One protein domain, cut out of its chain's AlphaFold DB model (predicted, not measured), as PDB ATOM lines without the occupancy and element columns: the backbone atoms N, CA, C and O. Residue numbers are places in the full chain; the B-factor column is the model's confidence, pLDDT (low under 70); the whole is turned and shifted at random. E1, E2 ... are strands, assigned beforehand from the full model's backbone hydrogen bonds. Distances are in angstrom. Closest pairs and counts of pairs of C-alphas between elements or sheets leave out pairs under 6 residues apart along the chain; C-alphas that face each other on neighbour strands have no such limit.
ATOM      1  N   VAL A   2     422.504 344.998 383.544       65.12
ATOM      2  CA  VAL A   2     423.226 346.111 384.186       65.12
ATOM      3  C   VAL A   2     422.298 347.313 384.326       65.12
ATOM      4  O   VAL A   2     421.712 347.756 383.341       65.12
ATOM      5  N   VAL A   3     422.171 347.834 385.543       66.56
ATOM      6  CA  VAL A   3     421.484 349.091 385.834       66.56
ATOM      7  C   VAL A   3     422.547 350.156 386.082       66.56
ATOM      8  O   VAL A   3     423.282 350.102 387.068       66.56
ATOM      9  N   GLY A   4     422.661 351.099 385.146       60.41
ATOM     10  CA  GLY A   4     423.600 352.215 385.253       60.41
ATOM     11  C   GLY A   4     423.206 353.209 386.347       60.41
ATOM     12  O   GLY A   4     422.067 353.223 386.818       60.41
ATOM     13  N   LYS A   5     424.156 354.060 386.743       67.31
ATOM     14  CA  LYS A   5     423.914 355.137 387.708       67.31
ATOM     15  C   LYS A   5     422.747 356.059 387.277       67.31
ATOM     16  O   LYS A   5     422.754 356.547 386.145       67.31
ATOM     17  N   PRO A   6     421.803 356.366 388.184       64.25
ATOM     18  CA  PRO A   6     420.732 357.342 387.962       64.25
ATOM     19  C   PRO A   6     421.221 358.789 387.756       64.25
ATOM     20  O   PRO A   6     422.299 359.162 388.212       64.25
ATOM     21  N   THR A   7     420.398 359.626 387.115       60.19
ATOM     22  CA  THR A   7     420.574 361.091 387.010       60.19
ATOM     23  C   THR A   7     420.045 361.823 388.261       60.19
ATOM     24  O   THR A   7     419.156 361.287 388.934       60.19
ATOM     25  N   PRO A   8     420.503 363.062 388.575       52.75
ATOM     26  CA  PRO A   8     421.547 363.864 387.915       52.75
ATOM     27  C   PRO A   8     422.965 363.353 388.224       52.75
ATOM     28  O   PRO A   8     423.120 362.425 389.005       52.75
ATOM     29  N   HIS A   9     423.980 363.891 387.544       58.31
ATOM     30  CA  HIS A   9     425.355 363.396 387.625       58.31
ATOM     31  C   HIS A   9     426.288 364.419 388.276       58.31
ATOM     32  O   HIS A   9     426.447 365.522 387.752       58.31
ATOM     33  N   GLY A  10     426.950 364.012 389.361       54.81
ATOM     34  CA  GLY A  10     428.245 364.559 389.763       54.81
ATOM     35  C   GLY A  10     429.386 364.129 388.822       54.81
ATOM     36  O   GLY A  10     429.173 363.355 387.890       54.81
ATOM     37  N   ASN A  11     430.596 364.637 389.083       52.91
ATOM     38  CA  ASN A  11     431.794 364.637 388.228       52.91
ATOM     39  C   ASN A  11     431.969 363.321 387.439       52.91
ATOM     40  O   ASN A  11     431.992 362.235 388.016       52.91
ATOM     41  N   THR A  12     432.119 363.436 386.118       54.00
ATOM     42  CA  THR A  12     432.269 362.325 385.166       54.00
ATOM     43  C   THR A  12     433.624 361.626 385.215       54.00
ATOM     44  O   THR A  12     433.765 360.536 384.657       54.00
ATOM     45  N   ASP A  13     434.607 362.240 385.872       52.22
ATOM     46  CA  ASP A  13     435.995 361.785 385.853       52.22
ATOM     47  C   ASP A  13     436.239 360.594 386.796       52.22
ATOM     48  O   ASP A  13     437.202 359.850 386.608       52.22
ATOM     49  N   TYR A  14     435.349 360.365 387.775       56.53
ATOM     50  CA  TYR A  14     435.519 359.343 388.816       56.53
ATOM     51  C   TYR A  14     434.200 358.622 389.169       56.53
ATOM     52  O   TYR A  14     433.450 359.035 390.059       56.53
ATOM     53  N   PRO A  15     433.885 357.527 388.468       55.81
ATOM     54  CA  PRO A  15     432.681 356.729 388.709       55.81
ATOM     55  C   PRO A  15     432.763 355.878 389.993       55.81
ATOM     56  O   PRO A  15     433.621 355.010 390.120       55.81
ATOM     57  N   GLU A  16     431.827 356.073 390.932       70.62
ATOM     58  CA  GLU A  16     431.777 355.316 392.203       70.62
ATOM     59  C   GLU A  16     430.379 354.807 392.613       70.62
ATOM     60  O   GLU A  16     430.195 354.350 393.744       70.62
ATOM     61  N   ALA A  17     429.373 354.858 391.731       75.44
ATOM     62  CA  ALA A  17     428.102 354.203 392.039       75.44
ATOM     63  C   ALA A  17     428.298 352.683 392.138       75.44
ATOM     64  O   ALA A  17     428.904 352.076 391.255       75.44
ATOM     65  N   GLY A  18     427.791 352.087 393.217       76.50
ATOM     66  CA  GLY A  18     427.959 350.662 393.487       76.50
ATOM     67  C   GLY A  18     429.260 350.317 394.201       76.50
ATOM     68  O   GLY A  18     429.639 349.162 394.172       76.50
ATOM     69  N   THR A  19     429.936 351.272 394.846       78.75
ATOM     70  CA  THR A  19     431.091 351.011 395.738       78.75
ATOM     71  C   THR A  19     430.683 350.455 397.102       78.75
ATOM     72  O   THR A  19     431.472 349.785 397.767       78.75
ATOM     73  N   THR A  20     429.437 350.700 397.496       88.81
ATOM     74  CA  THR A  20     428.752 350.083 398.630       88.81
ATOM     75  C   THR A  20     427.376 349.612 398.178       88.81
ATOM     76  O   THR A  20     426.753 350.209 397.292       88.81
ATOM     77  N   LEU A  21     426.905 348.516 398.768       92.69
ATOM     78  CA  LEU A  21     425.663 347.860 398.387       92.69
ATOM     79  C   LEU A  21     425.105 347.090 399.580       92.69
ATOM     80  O   LEU A  21     425.858 346.452 400.310       92.69
ATOM     81  N   ALA A  22     423.789 347.130 399.751       94.94
ATOM     82  CA  ALA A  22     423.066 346.250 400.662       94.94
ATOM     83  C   ALA A  22     421.733 345.837 400.019       94.94
ATOM     84  O   ALA A  22     421.161 346.597 399.233       94.94
ATOM     85  N   ARG A  23     421.231 344.632 400.316       94.69
ATOM     86  CA  ARG A  23     420.043 344.072 399.651       94.69
ATOM     87  C   ARG A  23     419.048 343.500 400.660       94.69
ATOM     88  O   ARG A  23     419.450 342.790 401.571       94.69
ATOM     89  N   ALA A  24     417.758 343.773 400.456       94.44
ATOM     90  CA  ALA A  24     416.659 343.159 401.205       94.44
ATOM     91  C   ALA A  24     415.416 343.021 400.315       94.44
ATOM     92  O   ALA A  24     414.936 343.996 399.735       94.44
ATOM     93  N   GLY A  25     414.874 341.807 400.194       93.06
ATOM     94  CA  GLY A  25     413.783 341.538 399.254       93.06
ATOM     95  C   GLY A  25     414.171 341.908 397.816       93.06
ATOM     96  O   GLY A  25     415.219 341.500 397.317       93.06
ATOM     97  N   THR A  26     413.338 342.712 397.154       93.25
ATOM     98  CA  THR A  26     413.606 343.235 395.802       93.25
ATOM     99  C   THR A  26     414.479 344.493 395.803       93.25
ATOM    100  O   THR A  26     414.878 344.962 394.736       93.25
ATOM    101  N   TYR A  27     414.777 345.052 396.976       95.44
ATOM    102  CA  TYR A  27     415.459 346.329 397.114       95.44
ATOM    103  C   TYR A  27     416.970 346.176 397.127       95.44
ATOM    104  O   TYR A  27     417.513 345.318 397.821       95.44
ATOM    105  N   THR A  28     417.645 347.060 396.399       95.19
ATOM    106  CA  THR A  28     419.100 347.212 396.423       95.19
ATOM    107  C   THR A  28     419.435 348.649 396.788       95.19
ATOM    108  O   THR A  28     419.106 349.574 396.048       95.19
ATOM    109  N   LEU A  29     420.064 348.840 397.940       95.56
ATOM    110  CA  LEU A  29     420.597 350.122 398.374       95.56
ATOM    111  C   LEU A  29     422.009 350.271 397.811       95.56
ATOM    112  O   LEU A  29     422.810 349.350 397.942       95.56
ATOM    113  N   VAL A  30     422.304 351.404 397.182       92.94
ATOM    114  CA  VAL A  30     423.529 351.630 396.407       92.94
ATOM    115  C   VAL A  30     424.147 352.957 396.813       92.94
ATOM    116  O   VAL A  30     423.476 353.988 396.776       92.94
ATOM    117  N   GLY A  31     425.426 352.947 397.171       90.25
ATOM    118  CA  GLY A  31     426.167 354.161 397.497       90.25
ATOM    119  C   GLY A  31     426.929 354.673 396.286       90.25
ATOM    120  O   GLY A  31     427.414 353.895 395.461       90.25
ATOM    121  N   ALA A  32     427.027 355.993 396.180       86.12
ATOM    122  CA  ALA A  32     427.791 356.689 395.156       86.12
ATOM    123  C   ALA A  32     428.603 357.807 395.812       86.12
ATOM    124  O   ALA A  32     428.154 358.947 395.863       86.12
ATOM    125  N   LEU A  33     429.785 357.486 396.348       82.25
ATOM    126  CA  LEU A  33     430.490 358.343 397.321       82.25
ATOM    127  C   LEU A  33     431.054 359.645 396.737       82.25
ATOM    128  O   LEU A  33     431.328 360.580 397.487       82.25
ATOM    129  N   GLN A  34     431.219 359.709 395.416       77.88
ATOM    130  CA  GLN A  34     431.677 360.907 394.704       77.88
ATOM    131  C   GLN A  34     430.553 361.688 394.018       77.88
ATOM    132  O   GLN A  34     430.827 362.639 393.287       77.88
ATOM    133  N   GLU A  35     429.290 361.301 394.228       79.81
ATOM    134  CA  GLU A  35     428.173 362.099 393.730       79.81
ATOM    135  C   GLU A  35     428.232 363.513 394.310       79.81
ATOM    136  O   GLU A  35     428.586 363.694 395.476       79.81
ATOM    137  N   HIS A  36     427.901 364.515 393.497       79.12
ATOM    138  CA  HIS A  36     427.802 365.888 393.962       79.12
ATOM    139  C   HIS A  36     426.547 366.549 393.419       79.12
ATOM    140  O   HIS A  36     426.228 366.467 392.235       79.12
ATOM    141  N   VAL A  37     425.864 367.258 394.304       78.88
ATOM    142  CA  VAL A  37     424.714 368.087 393.986       78.88
ATOM    143  C   VAL A  37     424.919 369.444 394.650       78.88
ATOM    144  O   VAL A  37     425.086 369.550 395.869       78.88
ATOM    145  N   LYS A  38     424.926 370.500 393.835       77.00
ATOM    146  CA  LYS A  38     425.057 371.883 394.304       77.00
ATOM    147  C   LYS A  38     423.705 372.553 394.462       77.00
ATOM    148  O   LYS A  38     422.776 372.253 393.709       77.00
ATOM    149  N   ILE A  39     423.641 373.524 395.362       80.81
ATOM    150  CA  ILE A  39     422.529 374.471 395.425       80.81
ATOM    151  C   ILE A  39     422.780 375.567 394.375       80.81
ATOM    152  O   ILE A  39     423.920 375.957 394.118       80.81
ATOM    153  N   SER A  40     421.720 376.043 393.716       81.12
ATOM    154  CA  SER A  40     421.831 377.107 392.709       81.12
ATOM    155  C   SER A  40     422.501 378.358 393.292       81.12
ATOM    156  O   SER A  40     422.092 378.838 394.347       81.12
ATOM    157  N   GLY A  41     423.508 378.893 392.594       79.25
ATOM    158  CA  GLY A  41     424.249 380.092 393.005       79.25
ATOM    159  C   GLY A  41     425.489 379.839 393.871       79.25
ATOM    160  O   GLY A  41     426.214 380.788 394.155       79.25
ATOM    161  N   GLU A  42     425.771 378.595 394.260       80.62
ATOM    162  CA  GLU A  42     427.001 378.256 394.983       80.62
ATOM    163  C   GLU A  42     428.211 378.058 394.041       80.62
ATOM    164  O   GLU A  42     428.036 377.594 392.906       80.62
ATOM    165  N   PRO A  43     429.441 378.403 394.483       78.56
ATOM    166  CA  PRO A  43     430.656 378.198 393.697       78.56
ATOM    167  C   PRO A  43     430.986 376.707 393.538       78.56
ATOM    168  O   PRO A  43     430.733 375.905 394.436       78.56
ATOM    169  N   GLU A  44     431.607 376.352 392.410       70.81
ATOM    170  CA  GLU A  44     432.112 374.994 392.199       70.81
ATOM    171  C   GLU A  44     433.352 374.735 393.071       70.81
ATOM    172  O   GLU A  44     434.314 375.510 393.018       70.81
ATOM    173  N   PRO A  45     433.369 373.654 393.864       65.94
ATOM    174  CA  PRO A  45     434.557 373.226 394.588       65.94
ATOM    175  C   PRO A  45     435.651 372.726 393.641       65.94
ATOM    176  O   PRO A  45     435.381 372.063 392.641       65.94
ATOM    177  N   THR A  46     436.915 372.942 394.001       66.12
ATOM    178  CA  THR A  46     438.038 372.276 393.329       66.12
ATOM    179  C   THR A  46     438.222 370.852 393.865       66.12
ATOM    180  O   THR A  46     438.072 370.586 395.062       66.12
ATOM    181  N   PHE A  47     438.560 369.895 392.998       60.84
ATOM    182  CA  PHE A  47     438.929 368.539 393.431       60.84
ATOM    183  C   PHE A  47     440.080 368.598 394.462       60.84
ATOM    184  O   PHE A  47     440.994 369.407 394.272       60.84
ATOM    185  N   PRO A  48     440.082 367.784 395.542       54.97
ATOM    186  CA  PRO A  48     439.229 366.621 395.849       54.97
ATOM    187  C   PRO A  48     437.920 366.915 396.606       54.97
ATOM    188  O   PRO A  48     437.286 365.991 397.108       54.97
ATOM    189  N   SER A  49     437.482 368.174 396.711       60.34
ATOM    190  CA  SER A  49     436.354 368.525 397.590       60.34
ATOM    191  C   SER A  49     434.954 368.147 397.061       60.34
ATOM    192  O   SER A  49     433.976 368.254 397.785       60.34
ATOM    193  N   THR A  50     434.821 367.566 395.867       69.12
ATOM    194  CA  THR A  50     433.523 367.140 395.297       69.12
ATOM    195  C   THR A  50     432.932 365.848 395.889       69.12
ATOM    196  O   THR A  50     431.889 365.399 395.425       69.12
ATOM    197  N   MET A  51     433.558 365.206 396.884       79.56
ATOM    198  CA  MET A  51     433.130 363.893 397.409       79.56
ATOM    199  C   MET A  51     431.934 363.982 398.387       79.56
ATOM    200  O   MET A  51     432.056 363.627 399.557       79.56
ATOM    201  N   GLN A  52     430.792 364.526 397.965       85.19
ATOM    202  CA  GLN A  52     429.607 364.714 398.822       85.19
ATOM    203  C   GLN A  52     428.843 363.399 399.061       85.19
ATOM    204  O   GLN A  52     428.452 363.088 400.186       85.19
ATOM    205  N   GLY A  53     428.700 362.591 398.016       87.69
ATOM    206  CA  GLY A  53     428.066 361.284 398.033       87.69
ATOM    207  C   GLY A  53     426.537 361.307 397.959       87.69
ATOM    208  O   GLY A  53     425.881 362.294 398.297       87.69
ATOM    209  N   ALA A  54     425.964 360.182 397.535       89.75
ATOM    210  CA  ALA A  54     424.525 359.941 397.516       89.75
ATOM    211  C   ALA A  54     424.204 358.463 397.754       89.75
ATOM    212  O   ALA A  54     425.029 357.575 397.517       89.75
ATOM    213  N   VAL A  55     422.971 358.206 398.189       93.88
ATOM    214  CA  VAL A  55     422.424 356.860 398.368       93.88
ATOM    215  C   VAL A  55     421.179 356.696 397.509       93.88
ATOM    216  O   VAL A  55     420.214 357.448 397.648       93.88
ATOM    217  N   TYR A  56     421.191 355.682 396.652       93.25
ATOM    218  CA  TYR A  56     420.072 355.311 395.797       93.25
ATOM    219  C   TYR A  56     419.432 354.030 396.311       93.25
ATOM    220  O   TYR A  56     420.110 353.031 396.542       93.25
ATOM    221  N   LEU A  57     418.115 354.042 396.463       95.25
ATOM    222  CA  LEU A  57     417.339 352.836 396.706       95.25
ATOM    223  C   LEU A  57     416.727 352.381 395.385       95.25
ATOM    224  O   LEU A  57     415.814 353.025 394.871       95.25
ATOM    225  N   MET A  58     417.213 351.269 394.853       93.00
ATOM    226  CA  MET A  58     416.708 350.642 393.634       93.00
ATOM    227  C   MET A  58     415.712 349.538 393.993       93.00
ATOM    228  O   MET A  58     415.889 348.846 394.998       93.00
ATOM    229  N   ASN A  59     414.686 349.341 393.166       92.38
ATOM    230  CA  ASN A  59     413.722 348.252 393.314       92.38
ATOM    231  C   ASN A  59     413.736 347.371 392.060       92.38
ATOM    232  O   ASN A  59     413.483 347.846 390.948       92.38
ATOM    233  N   GLY A  60     414.074 346.097 392.241       88.31
ATOM    234  CA  GLY A  60     414.292 345.162 391.145       88.31
ATOM    235  C   GLY A  60     415.405 345.648 390.220       88.31
ATOM    236  O   GLY A  60     416.485 346.010 390.679       88.31
ATOM    237  N   THR A  61     415.123 345.662 388.919       87.50
ATOM    238  CA  THR A  61     416.042 346.106 387.860       87.50
ATOM    239  C   THR A  61     415.667 347.473 387.273       87.50
ATOM    240  O   THR A  61     416.089 347.812 386.168       87.50
ATOM    241  N   SER A  62     414.844 348.260 387.982       86.38
ATOM    242  CA  SER A  62     414.459 349.610 387.550       86.38
ATOM    243  C   SER A  62     415.689 350.506 387.399       86.38
ATOM    244  O   SER A  62     416.525 350.548 388.295       86.38
ATOM    245  N   ALA A  63     415.772 351.270 386.306       80.06
ATOM    246  CA  ALA A  63     416.808 352.292 386.123       80.06
ATOM    247  C   ALA A  63     416.533 353.581 386.916       80.06
ATOM    248  O   ALA A  63     417.448 354.358 387.180       80.06
ATOM    249  N   THR A  64     415.282 353.796 387.327       87.62
ATOM    250  CA  THR A  64     414.889 354.928 388.169       87.62
ATOM    251  C   THR A  64     414.881 354.490 389.634       87.62
ATOM    252  O   THR A  64     414.192 353.511 389.955       87.62
ATOM    253  N   PRO A  65     415.595 355.192 390.532       90.31
ATOM    254  CA  PRO A  65     415.554 354.920 391.962       90.31
ATOM    255  C   PRO A  65     414.151 355.083 392.524       90.31
ATOM    256  O   PRO A  65     413.447 356.037 392.199       90.31
ATOM    257  N   GLU A  66     413.779 354.199 393.444       93.75
ATOM    258  CA  GLU A  66     412.601 354.396 394.280       93.75
ATOM    259  C   GLU A  66     412.816 355.568 395.242       93.75
ATOM    260  O   GLU A  66     411.894 356.348 395.465       93.75
ATOM    261  N   ARG A  67     414.031 355.725 395.791       94.81
ATOM    262  CA  ARG A  67     414.416 356.866 396.638       94.81
ATOM    263  C   ARG A  67     415.846 357.317 396.383       94.81
ATOM    264  O   ARG A  67     416.697 356.524 395.981       94.81
ATOM    265  N   VAL A  68     416.095 358.592 396.679       93.56
ATOM    266  CA  VAL A  68     417.422 359.215 396.648       93.56
ATOM    267  C   VAL A  68     417.637 359.991 397.943       93.56
ATOM    268  O   VAL A  68     416.821 360.848 398.294       93.56
ATOM    269  N   TYR A  69     418.742 359.707 398.628       94.75
ATOM    270  CA  TYR A  69     419.176 360.418 399.825       94.75
ATOM    271  C   TYR A  69     420.498 361.123 399.534       94.75
ATOM    272  O   TYR A  69     421.504 360.482 399.234       94.75
ATOM    273  N   GLN A  70     420.481 362.451 399.600       91.44
ATOM    274  CA  GLN A  70     421.624 363.297 399.275       91.44
ATOM    275  C   GLN A  70     421.592 364.580 400.105       91.44
ATOM    276  O   GLN A  70     420.519 365.057 400.490       91.44
ATOM    277  N   PHE A  71     422.767 365.152 400.352       91.50
ATOM    278  CA  PHE A  71     422.957 366.359 401.156       91.50
ATOM    279  C   PHE A  71     423.597 367.446 400.295       91.50
ATOM    280  O   PHE A  71     424.819 367.564 400.306       91.50
ATOM    281  N   PRO A  72     422.812 368.207 399.508       88.88
ATOM    282  CA  PRO A  72     423.362 369.184 398.581       88.88
ATOM    283  C   PRO A  72     424.125 370.317 399.274       88.88
ATOM    284  O   PRO A  72     423.863 370.659 400.427       88.88
ATOM    285  N   GLY A  73     424.990 370.970 398.512       85.69
ATOM    286  CA  GLY A  73     425.627 372.232 398.873       85.69
ATOM    287  C   GLY A  73     427.035 372.143 399.465       85.69
ATOM    288  O   GLY A  73     427.491 371.084 399.906       85.69
ATOM    289  N   VAL A  74     427.736 373.283 399.453       81.44
ATOM    290  CA  VAL A  74     429.200 373.328 399.639       81.44
ATOM    291  C   VAL A  74     429.701 372.910 401.015       81.44
ATOM    292  O   VAL A  74     430.797 372.373 401.142       81.44
ATOM    293  N   ALA A  75     428.899 373.104 402.060       80.94
ATOM    294  CA  ALA A  75     429.259 372.662 403.406       80.94
ATOM    295  C   ALA A  75     429.338 371.129 403.517       80.94
ATOM    296  O   ALA A  75     429.970 370.614 404.430       80.94
ATOM    297  N   GLN A  76     428.703 370.408 402.586       86.12
ATOM    298  CA  GLN A  76     428.601 368.945 402.556       86.12
ATOM    299  C   GLN A  76     429.664 368.299 401.662       86.12
ATOM    300  O   GLN A  76     429.662 367.095 401.412       86.12
ATOM    301  N   PHE A  77     430.581 369.102 401.143       80.00
ATOM    302  CA  PHE A  77     431.712 368.631 400.370       80.00
ATOM    303  C   PHE A  77     432.627 367.765 401.233       80.00
ATOM    304  O   PHE A  77     432.960 368.105 402.365       80.00
ATOM    305  N   SER A  78     433.026 366.614 400.691       81.25
ATOM    306  CA  SER A  78     433.734 365.545 401.414       81.25
ATOM    307  C   SER A  78     432.909 364.787 402.465       81.25
ATOM    308  O   SER A  78     433.512 364.224 403.370       81.25
ATOM    309  N   LEU A  79     431.570 364.767 402.368       86.38
ATOM    310  CA  LEU A  79     430.672 364.004 403.250       86.38
ATOM    311  C   LEU A  79     430.569 362.505 402.908       86.38
ATOM    312  O   LEU A  79     430.204 361.711 403.775       86.38
ATOM    313  N   GLN A  80     430.837 362.114 401.661       86.62
ATOM    314  CA  GLN A  80     430.788 360.733 401.165       86.62
ATOM    315  C   GLN A  80     429.572 359.933 401.674       86.62
ATOM    316  O   GLN A  80     429.709 358.828 402.209       86.62
ATOM    317  N   ALA A  81     428.369 360.503 401.548       90.81
ATOM    318  CA  ALA A  81     427.141 359.816 401.923       90.81
ATOM    319  C   ALA A  81     427.009 358.477 401.179       90.81
ATOM    320  O   ALA A  81     427.238 358.395 399.973       90.81
ATOM    321  N   GLY A  82     426.661 357.424 401.923       91.00
ATOM    322  CA  GLY A  82     426.624 356.053 401.413       91.00
ATOM    323  C   GLY A  82     427.910 355.260 401.631       91.00
ATOM    324  O   GLY A  82     428.024 354.158 401.109       91.00
ATOM    325  N   SER A  83     428.867 355.781 402.405       88.94
ATOM    326  CA  SER A  83     430.155 355.123 402.715       88.94
ATOM    327  C   SER A  83     430.039 353.741 403.363       88.94
ATOM    328  O   SER A  83     430.955 352.933 403.238       88.94
ATOM    329  N   GLN A  84     428.910 353.469 404.013       92.56
ATOM    330  CA  GLN A  84     428.463 352.156 404.466       92.56
ATOM    331  C   GLN A  84     426.946 352.102 404.370       92.56
ATOM    332  O   GLN A  84     426.292 353.137 404.524       92.56
ATOM    333  N   LEU A  85     426.404 350.911 404.133       95.75
ATOM    334  CA  LEU A  85     424.985 350.684 403.884       95.75
ATOM    335  C   LEU A  85     424.509 349.437 404.621       95.75
ATOM    336  O   LEU A  85     425.219 348.440 404.673       95.75
ATOM    337  N   ALA A  86     423.274 349.473 405.106       97.44
ATOM    338  CA  ALA A  86     422.550 348.293 405.554       97.44
ATOM    339  C   ALA A  86     421.052 348.481 405.280       97.44
ATOM    340  O   ALA A  86     420.550 349.605 405.288       97.44
ATOM    341  N   ILE A  87     420.327 347.400 405.009       97.81
ATOM    342  CA  ILE A  87     418.884 347.452 404.757       97.81
ATOM    343  C   ILE A  87     418.198 346.214 405.335       97.81
ATOM    344  O   ILE A  87     418.728 345.110 405.259       97.81
ATOM    345  N   SER A  88     417.015 346.422 405.897       96.94
ATOM    346  CA  SER A  88     416.091 345.410 406.396       96.94
ATOM    347  C   SER A  88     414.725 345.574 405.717       96.94
ATOM    348  O   SER A  88     414.589 346.282 404.714       96.94
ATOM    349  N   SER A  89     413.683 344.908 406.222       95.06
ATOM    350  CA  SER A  89     412.353 344.999 405.612       95.06
ATOM    351  C   SER A  89     411.671 346.344 405.905       95.06
ATOM    352  O   SER A  89     410.865 346.831 405.101       95.06
ATOM    353  N   ARG A  90     412.025 346.970 407.036       95.94
ATOM    354  CA  ARG A  90     411.423 348.215 407.535       95.94
ATOM    355  C   ARG A  90     412.374 349.397 407.601       95.94
ATOM    356  O   ARG A  90     411.892 350.529 407.670       95.94
ATOM    357  N   PHE A  91     413.680 349.170 407.609       97.75
ATOM    358  CA  PHE A  91     414.667 350.228 407.780       97.75
ATOM    359  C   PHE A  91     415.768 350.126 406.739       97.75
ATOM    360  O   PHE A  91     416.131 349.048 406.284       97.75
ATOM    361  N   LEU A  92     416.312 351.275 406.371       98.19
ATOM    362  CA  LEU A  92     417.592 351.363 405.695       98.19
ATOM    363  C   LEU A  92     418.476 352.306 406.491       98.19
ATOM    364  O   LEU A  92     417.987 353.288 407.055       98.19
ATOM    365  N   ALA A  93     419.760 351.991 406.538       98.12
ATOM    366  CA  ALA A  93     420.773 352.773 407.210       98.12
ATOM    367  C   ALA A  93     421.902 353.089 406.238       98.12
ATOM    368  O   ALA A  93     422.277 352.264 405.399       98.12
ATOM    369  N   PHE A  94     422.465 354.281 406.374       96.38
ATOM    370  CA  PHE A  94     423.675 354.644 405.663       96.38
ATOM    371  C   PHE A  94     424.549 355.575 406.492       96.38
ATOM    372  O   PHE A  94     424.061 356.358 407.312       96.38
ATOM    373  N   ALA A  95     425.853 355.498 406.249       93.75
ATOM    374  CA  ALA A  95     426.837 356.340 406.907       93.75
ATOM    375  C   ALA A  95     427.331 357.473 406.008       93.75
ATOM    376  O   ALA A  95     427.438 357.337 404.782       93.75
ATOM    377  N   THR A  96     427.702 358.574 406.645       90.88
ATOM    378  CA  THR A  96     428.485 359.659 406.060       90.88
ATOM    379  C   THR A  96     429.882 359.681 406.668       90.88
ATOM    380  O   THR A  96     430.082 359.385 407.845       90.88
ATOM    381  N   ARG A  97     430.861 360.080 405.866       84.62
ATOM    382  CA  ARG A  97     432.273 360.184 406.222       84.62
ATOM    383  C   ARG A  97     432.753 361.591 405.891       84.62
ATOM    384  O   ARG A  97     432.817 361.938 404.724       84.62
ATOM    385  N   GLY A  98     433.125 362.371 406.903       78.19
ATOM    386  CA  GLY A  98     433.628 363.739 406.743       78.19
ATOM    387  C   GLY A  98     435.126 363.885 407.041       78.19
ATOM    388  O   GLY A  98     435.713 363.028 407.710       78.19
ATOM    389  N   PRO A  99     435.775 364.970 406.578       75.19
ATOM    390  CA  PRO A  99     437.114 365.340 407.027       75.19
ATOM    391  C   PRO A  99     437.114 365.707 408.518       75.19
ATOM    392  O   PRO A  99     436.067 365.940 409.117       75.19
ATOM    393  N   SER A 100     438.300 365.768 409.122       70.69
ATOM    394  CA  SER A 100     438.474 366.207 410.508       70.69
ATOM    395  C   SER A 100     439.454 367.381 410.551       70.69
ATOM    396  O   SER A 100     440.599 367.192 410.130       70.69
ATOM    397  N   PRO A 101     439.043 368.575 411.018       72.44
ATOM    398  CA  PRO A 101     437.674 368.955 411.395       72.44
ATOM    399  C   PRO A 101     436.728 369.036 410.176       72.44
ATOM    400  O   PRO A 101     437.175 369.276 409.054       72.44
ATOM    401  N   SER A 102     435.418 368.868 410.393       76.50
ATOM    402  CA  SER A 102     434.382 369.135 409.381       76.50
ATOM    403  C   SER A 102     433.507 370.306 409.811       76.50
ATOM    404  O   SER A 102     433.176 370.441 410.986       76.50
ATOM    405  N   THR A 103     433.102 371.131 408.848       76.94
ATOM    406  CA  THR A 103     432.081 372.170 409.031       76.94
ATOM    407  C   THR A 103     430.662 371.643 408.803       76.94
ATOM    408  O   THR A 103     429.698 372.335 409.125       76.94
ATOM    409  N   SER A 104     430.517 370.426 408.266       83.19
ATOM    410  CA  SER A 104     429.220 369.789 408.059       83.19
ATOM    411  C   SER A 104     428.687 369.228 409.379       83.19
ATOM    412  O   SER A 104     429.332 368.359 409.972       83.19
ATOM    413  N   PRO A 105     427.468 369.600 409.804       80.12
ATOM    414  CA  PRO A 105     426.810 368.919 410.908       80.12
ATOM    415  C   PRO A 105     426.357 367.503 410.535       80.12
ATOM    416  O   PRO A 105     425.856 366.800 411.402       80.12
ATOM    417  N   GLN A 106     426.458 367.081 409.269       88.06
ATOM    418  CA  GLN A 106     426.143 365.734 408.783       88.06
ATOM    419  C   GLN A 106     427.360 364.818 408.708       88.06
ATOM    420  O   GLN A 106     427.174 363.621 408.494       88.06
ATOM    421  N   ALA A 107     428.577 365.338 408.863       87.31
ATOM    422  CA  ALA A 107     429.787 364.531 408.842       87.31
ATOM    423  C   ALA A 107     429.765 363.443 409.918       87.31
ATOM    424  O   ALA A 107     429.229 363.647 411.007       87.31
ATOM    425  N   ASN A 108     430.398 362.306 409.609       87.31
ATOM    426  CA  ASN A 108     430.689 361.255 410.584       87.31
ATOM    427  C   ASN A 108     429.428 360.829 411.356       87.31
ATOM    428  O   ASN A 108     429.381 360.881 412.582       87.31
ATOM    429  N   SER A 109     428.368 360.503 410.613       90.88
ATOM    430  CA  SER A 109     427.041 360.205 411.150       90.88
ATOM    431  C   SER A 109     426.468 358.935 410.529       90.88
ATOM    432  O   SER A 109     426.805 358.566 409.404       90.88
ATOM    433  N   VAL A 110     425.543 358.292 411.244       94.69
ATOM    434  CA  VAL A 110     424.689 357.227 410.702       94.69
ATOM    435  C   VAL A 110     423.254 357.733 410.654       94.69
ATOM    436  O   VAL A 110     422.739 358.265 411.640       94.69
ATOM    437  N   PHE A 111     422.616 357.578 409.498       96.56
ATOM    438  CA  PHE A 111     421.234 357.976 409.258       96.56
ATOM    439  C   PHE A 111     420.371 356.756 408.974       96.56
ATOM    440  O   PHE A 111     420.808 355.837 408.284       96.56
ATOM    441  N   ILE A 112     419.130 356.787 409.455       97.19
ATOM    442  CA  ILE A 112     418.111 355.776 409.181       97.19
ATOM    443  C   ILE A 112     416.903 356.402 408.493       97.19
ATOM    444  O   ILE A 112     416.356 357.399 408.969       97.19
ATOM    445  N   ALA A 113     416.456 355.766 407.410       96.69
ATOM    446  CA  ALA A 113     415.150 356.004 406.811       96.69
ATOM    447  C   ALA A 113     414.233 354.807 407.101       96.69
ATOM    448  O   ALA A 113     414.643 353.647 407.025       96.69
ATOM    449  N   ARG A 114     412.975 355.093 407.437       94.81
ATOM    450  CA  ARG A 114     411.969 354.080 407.776       94.81
ATOM    451  C   ARG A 114     410.998 353.870 406.618       94.81
ATOM    452  O   ARG A 114     410.614 354.820 405.939       94.81
ATOM    453  N   LYS A 115     410.559 352.629 406.431       94.75
ATOM    454  CA  LYS A 115     409.421 352.269 405.587       94.75
ATOM    455  C   LYS A 115     408.131 352.333 406.403       94.75
ATOM    456  O   LYS A 115     407.993 351.645 407.416       94.75
ATOM    457  N   THR A 116     407.171 353.124 405.936       91.12
ATOM    458  CA  THR A 116     405.853 353.291 406.559       91.12
ATOM    459  C   THR A 116     404.782 353.083 405.497       91.12
ATOM    460  O   THR A 116     404.866 353.654 404.413       91.12
ATOM    461  N   ASN A 117     403.784 352.238 405.779       90.75
ATOM    462  CA  ASN A 117     402.692 351.920 404.845       90.75
ATOM    463  C   ASN A 117     403.189 351.529 403.437       90.75
ATOM    464  O   ASN A 117     402.674 351.990 402.424       90.75
ATOM    465  N   GLY A 118     404.249 350.717 403.378       89.62
ATOM    466  CA  GLY A 118     404.835 350.245 402.120       89.62
ATOM    467  C   GLY A 118     405.726 351.256 401.388       89.62
ATOM    468  O   GLY A 118     406.361 350.871 400.414       89.62
ATOM    469  N   SER A 119     405.844 352.496 401.867       93.88
ATOM    470  CA  SER A 119     406.662 353.542 401.245       93.88
ATOM    471  C   SER A 119     407.856 353.915 402.111       93.88
ATOM    472  O   SER A 119     407.726 354.153 403.311       93.88
ATOM    473  N   TRP A 120     409.033 353.987 401.498       96.38
ATOM    474  CA  TRP A 120     410.235 354.485 402.157       96.38
ATOM    475  C   TRP A 120     410.141 355.994 402.381       96.38
ATOM    476  O   TRP A 120     409.639 356.721 401.515       96.38
ATOM    477  N   ALA A 121     410.630 356.466 403.528       94.62
ATOM    478  CA  ALA A 121     410.733 357.891 403.818       94.62
ATOM    479  C   ALA A 121     411.574 358.610 402.752       94.62
ATOM    480  O   ALA A 121     412.533 358.049 402.215       94.62
ATOM    481  N   GLU A 122     411.200 359.843 402.424       93.75
ATOM    482  CA  GLU A 122     411.728 360.566 401.270       93.75
ATOM    483  C   GLU A 122     412.140 361.989 401.642       93.75
ATOM    484  O   GLU A 122     411.369 362.727 402.253       93.75
ATOM    485  N   CYS A 123     413.355 362.385 401.255       93.69
ATOM    486  CA  CYS A 123     413.797 363.766 401.417       93.69
ATOM    487  C   CYS A 123     413.016 364.695 400.466       93.69
ATOM    488  O   CYS A 123     412.785 364.332 399.309       93.69
ATOM    489  N   PRO A 124     412.627 365.902 400.907       93.00
ATOM    490  CA  PRO A 124     411.825 366.817 400.110       93.00
ATOM    491  C   PRO A 124     412.567 367.300 398.861       93.00
ATOM    492  O   PRO A 124     413.801 367.322 398.795       93.00
ATOM    493  N   LEU A 125     411.783 367.736 397.877       90.19
ATOM    494  CA  LEU A 125     412.271 368.480 396.725       90.19
ATOM    495  C   LEU A 125     412.428 369.958 397.078       90.19
ATOM    496  O   LEU A 125     411.456 370.621 397.428       90.19
ATOM    497  N   VAL A 126     413.639 370.484 396.917       86.88
ATOM    498  CA  VAL A 126     413.941 371.912 397.055       86.88
ATOM    499  C   VAL A 126     414.616 372.360 395.765       86.88
ATOM    500  O   VAL A 126     415.662 371.831 395.401       86.88
ATOM    501  N   GLY A 127     413.989 373.276 395.022       82.19
ATOM    502  CA  GLY A 127     414.526 373.744 393.736       82.19
ATOM    503  C   GLY A 127     414.725 372.631 392.694       82.19
ATOM    504  O   GLY A 127     415.652 372.703 391.897       82.19
ATOM    505  N   GLY A 128     413.896 371.579 392.724       82.94
ATOM    506  CA  GLY A 128     413.994 370.433 391.806       82.94
ATOM    507  C   GLY A 128     415.010 369.356 392.209       82.94
ATOM    508  O   GLY A 128     415.087 368.326 391.546       82.94
ATOM    509  N   GLN A 129     415.736 369.532 393.315       82.12
ATOM    510  CA  GLN A 129     416.704 368.559 393.826       82.12
ATOM    511  C   GLN A 129     416.214 367.926 395.130       82.12
ATOM    512  O   GLN A 129     415.625 368.602 395.975       82.12
ATOM    513  N   ARG A 130     416.470 366.624 395.324       89.44
ATOM    514  CA  ARG A 130     416.249 365.980 396.628       89.44
ATOM    515  C   ARG A 130     417.221 366.587 397.636       89.44
ATOM    516  O   ARG A 130     418.406 366.703 397.340       89.44
ATOM    517  N   ASN A 131     416.735 367.009 398.797       91.81
ATOM    518  CA  ASN A 131     417.566 367.708 399.772       91.81
ATOM    519  C   ASN A 131     417.304 367.184 401.184       91.81
ATOM    520  O   ASN A 131     416.267 367.471 401.781       91.81
ATOM    521  N   CYS A 132     418.258 366.424 401.721       93.81
ATOM    522  CA  CYS A 132     418.150 365.876 403.065       93.81
ATOM    523  C   CYS A 132     418.649 366.821 404.173       93.81
ATOM    524  O   CYS A 132     418.418 366.520 405.339       93.81
ATOM    525  N   ASN A 133     419.273 367.969 403.865       90.94
ATOM    526  CA  ASN A 133     419.867 368.858 404.880       90.94
ATOM    527  C   ASN A 133     418.848 369.319 405.935       90.94
ATOM    528  O   ASN A 133     419.157 369.326 407.121       90.94
ATOM    529  N   GLY A 134     417.630 369.668 405.505       87.88
ATOM    530  CA  GLY A 134     416.509 370.046 406.381       87.88
ATOM    531  C   GLY A 134     415.548 368.895 406.702       87.88
ATOM    532  O   GLY A 134     414.467 369.122 407.239       87.88
ATOM    533  N   ALA A 135     415.900 367.662 406.331       92.44
ATOM    534  CA  ALA A 135     415.057 366.474 406.476       92.44
ATOM    535  C   ALA A 135     415.658 365.428 407.422       92.44
ATOM    536  O   ALA A 135     415.276 364.258 407.366       92.44
ATOM    537  N   VAL A 136     416.585 365.855 408.279       93.56
ATOM    538  CA  VAL A 136     417.163 365.057 409.360       93.56
ATOM    539  C   VAL A 136     416.555 365.512 410.677       93.56
ATOM    540  O   VAL A 136     416.586 366.698 410.998       93.56
ATOM    541  N   ARG A 137     416.057 364.558 411.458       91.50
ATOM    542  CA  ARG A 137     415.797 364.730 412.888       91.50
ATOM    543  C   ARG A 137     416.889 364.040 413.692       91.50
ATOM    544  O   ARG A 137     417.413 363.004 413.274       91.50
ATOM    545  N   GLU A 138     417.165 364.568 414.871       90.81
ATOM    546  CA  GLU A 138     417.899 363.818 415.881       90.81
ATOM    547  C   GLU A 138     416.997 362.735 416.475       90.81
ATOM    548  O   GLU A 138     415.770 362.870 416.533       90.81
ATOM    549  N   ASN A 139     417.604 361.632 416.893       90.56
ATOM    550  CA  ASN A 139     416.889 360.519 417.497       90.56
ATOM    551  C   ASN A 139     416.000 360.970 418.670       90.56
ATOM    552  O   ASN A 139     416.477 361.599 419.613       90.56
ATOM    553  N   GLY A 140     414.704 360.648 418.612       77.00
ATOM    554  CA  GLY A 140     413.729 361.054 419.635       77.00
ATOM    555  C   GLY A 140     413.196 362.480 419.513       77.00
ATOM    556  O   GLY A 140     412.440 362.912 420.379       77.00
ATOM    557  N   GLN A 141     413.536 363.202 418.443       82.56
ATOM    558  CA  GLN A 141     412.957 364.504 418.102       82.56
ATOM    559  C   GLN A 141     412.073 364.398 416.840       82.56
ATOM    560  O   GLN A 141     412.252 363.486 416.042       82.56
ATOM    561  N   ASN A 142     411.089 365.300 416.683       63.09
ATOM    562  CA  ASN A 142     410.204 365.528 415.513       63.09
ATOM    563  C   ASN A 142     410.037 364.387 414.476       63.09
ATOM    564  O   ASN A 142     410.828 364.254 413.547       63.09
ATOM    565  N   ILE A 143     408.916 363.655 414.531       64.00
ATOM    566  CA  ILE A 143     408.588 362.500 413.660       64.00
ATOM    567  C   ILE A 143     408.320 362.808 412.167       64.00
ATOM    568  O   ILE A 143     408.086 361.884 411.394       64.00
ATOM    569  N   SER A 144     408.319 364.075 411.738       72.44
ATOM    570  CA  SER A 144     407.930 364.472 410.369       72.44
ATOM    571  C   SER A 144     409.075 364.490 409.347       72.44
ATOM    572  O   SER A 144     408.846 364.828 408.188       72.44
ATOM    573  N   HIS A 145     410.307 364.176 409.754       86.00
ATOM    574  CA  HIS A 145     411.482 364.216 408.879       86.00
ATOM    575  C   HIS A 145     411.810 362.848 408.274       86.00
ATOM    576  O   HIS A 145     411.531 361.801 408.856       86.00
ATOM    577  N   ALA A 146     412.426 362.867 407.091       89.38
ATOM    578  CA  ALA A 146     412.704 361.664 406.314       89.38
ATOM    579  C   ALA A 146     413.771 360.761 406.947       89.38
ATOM    580  O   ALA A 146     413.711 359.538 406.812       89.38
ATOM    581  N   LEU A 147     414.755 361.372 407.609       95.69
ATOM    582  CA  LEU A 147     415.921 360.699 408.162       95.69
ATOM    583  C   LEU A 147     416.016 360.917 409.665       95.69
ATOM    584  O   LEU A 147     415.806 362.024 410.149       95.69
ATOM    585  N   THR A 148     416.415 359.869 410.378       95.12
ATOM    586  CA  THR A 148     416.771 359.910 411.801       95.12
ATOM    587  C   THR A 148     418.276 359.755 411.933       95.12
ATOM    588  O   THR A 148     418.818 358.768 411.442       95.12
ATOM    589  N   ARG A 149     418.958 360.701 412.581       95.00
ATOM    590  CA  ARG A 149     420.369 360.544 412.944       95.00
ATOM    591  C   ARG A 149     420.494 359.717 414.216       95.00
ATOM    592  O   ARG A 149     419.787 359.975 415.185       95.00
ATOM    593  N   ILE A 150     421.395 358.742 414.204       94.88
ATOM    594  CA  ILE A 150     421.678 357.880 415.353       94.88
ATOM    595  C   ILE A 150     422.546 358.632 416.377       94.88
ATOM    596  O   ILE A 150     423.504 359.292 415.970       94.88
ATOM    597  N   PRO A 151     422.234 358.554 417.687       91.44
ATOM    598  CA  PRO A 151     422.970 359.258 418.732       91.44
ATOM    599  C   PRO A 151     424.205 358.447 419.130       91.44
ATOM    600  O   PRO A 151     424.200 357.713 420.116       91.44
TER     601      PRO A 151
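What this domain is: This is residues 2 to 151 of the 570 residues of the protein "CBM-cenC domain-containing protein" of Sorangium cellulosum (UniProt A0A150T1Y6). With little regular structure and much loop, the domain is a sandwich: the sheet E6 E7 E8 E10 E9, mixed, faces the antiparallel sheet E2 E3 E4 E5. The printed part has 150 residues with ten named strands, E1 to E10 along the chain, holding 50 residues; the class is all strand. It is compact, radius of gyration of the C-alphas 14.3 A, spanning 41 by 40 by 28 A.

Where its parts are: One sheet holds E6, residues 85 to 87, E7, 91 to 96, E8, 109 to 116, 22.8 A long, E10, 147 to 149, and E9, 136 to 138. The other holds E2, 17 to 24, E3, 27 to 32, E4, 54 to 59, and E5, 67 to 70. E1, 2 to 4, begins at C-alpha 2 (423.226, 346.111, 384.186); E10 ends at C-alpha 149 (420.369, 360.544, 412.944).

How they stand to each other: E6 E7 E8 and E2 E3 E4 E5 are meanders, each strand the antiparallel neighbour of the one before. Within hydrogen-bond range are N 94 and O 111 of E7 and E8, 3.0 A, and N 30 and O 56 of E3 and E4, 2.8 A. The closest C-alphas of E2 and E6 are Ala 22 and Ala 86, 5.3 A. E1 and E2 are only just apart, 8.4 A.

The domain as a whole: The printed part has no cut. The link E3 to E4, 21 residues, is long. Residues 2 to 15, 45 to 50 and 142 to 143 have pLDDT under 70.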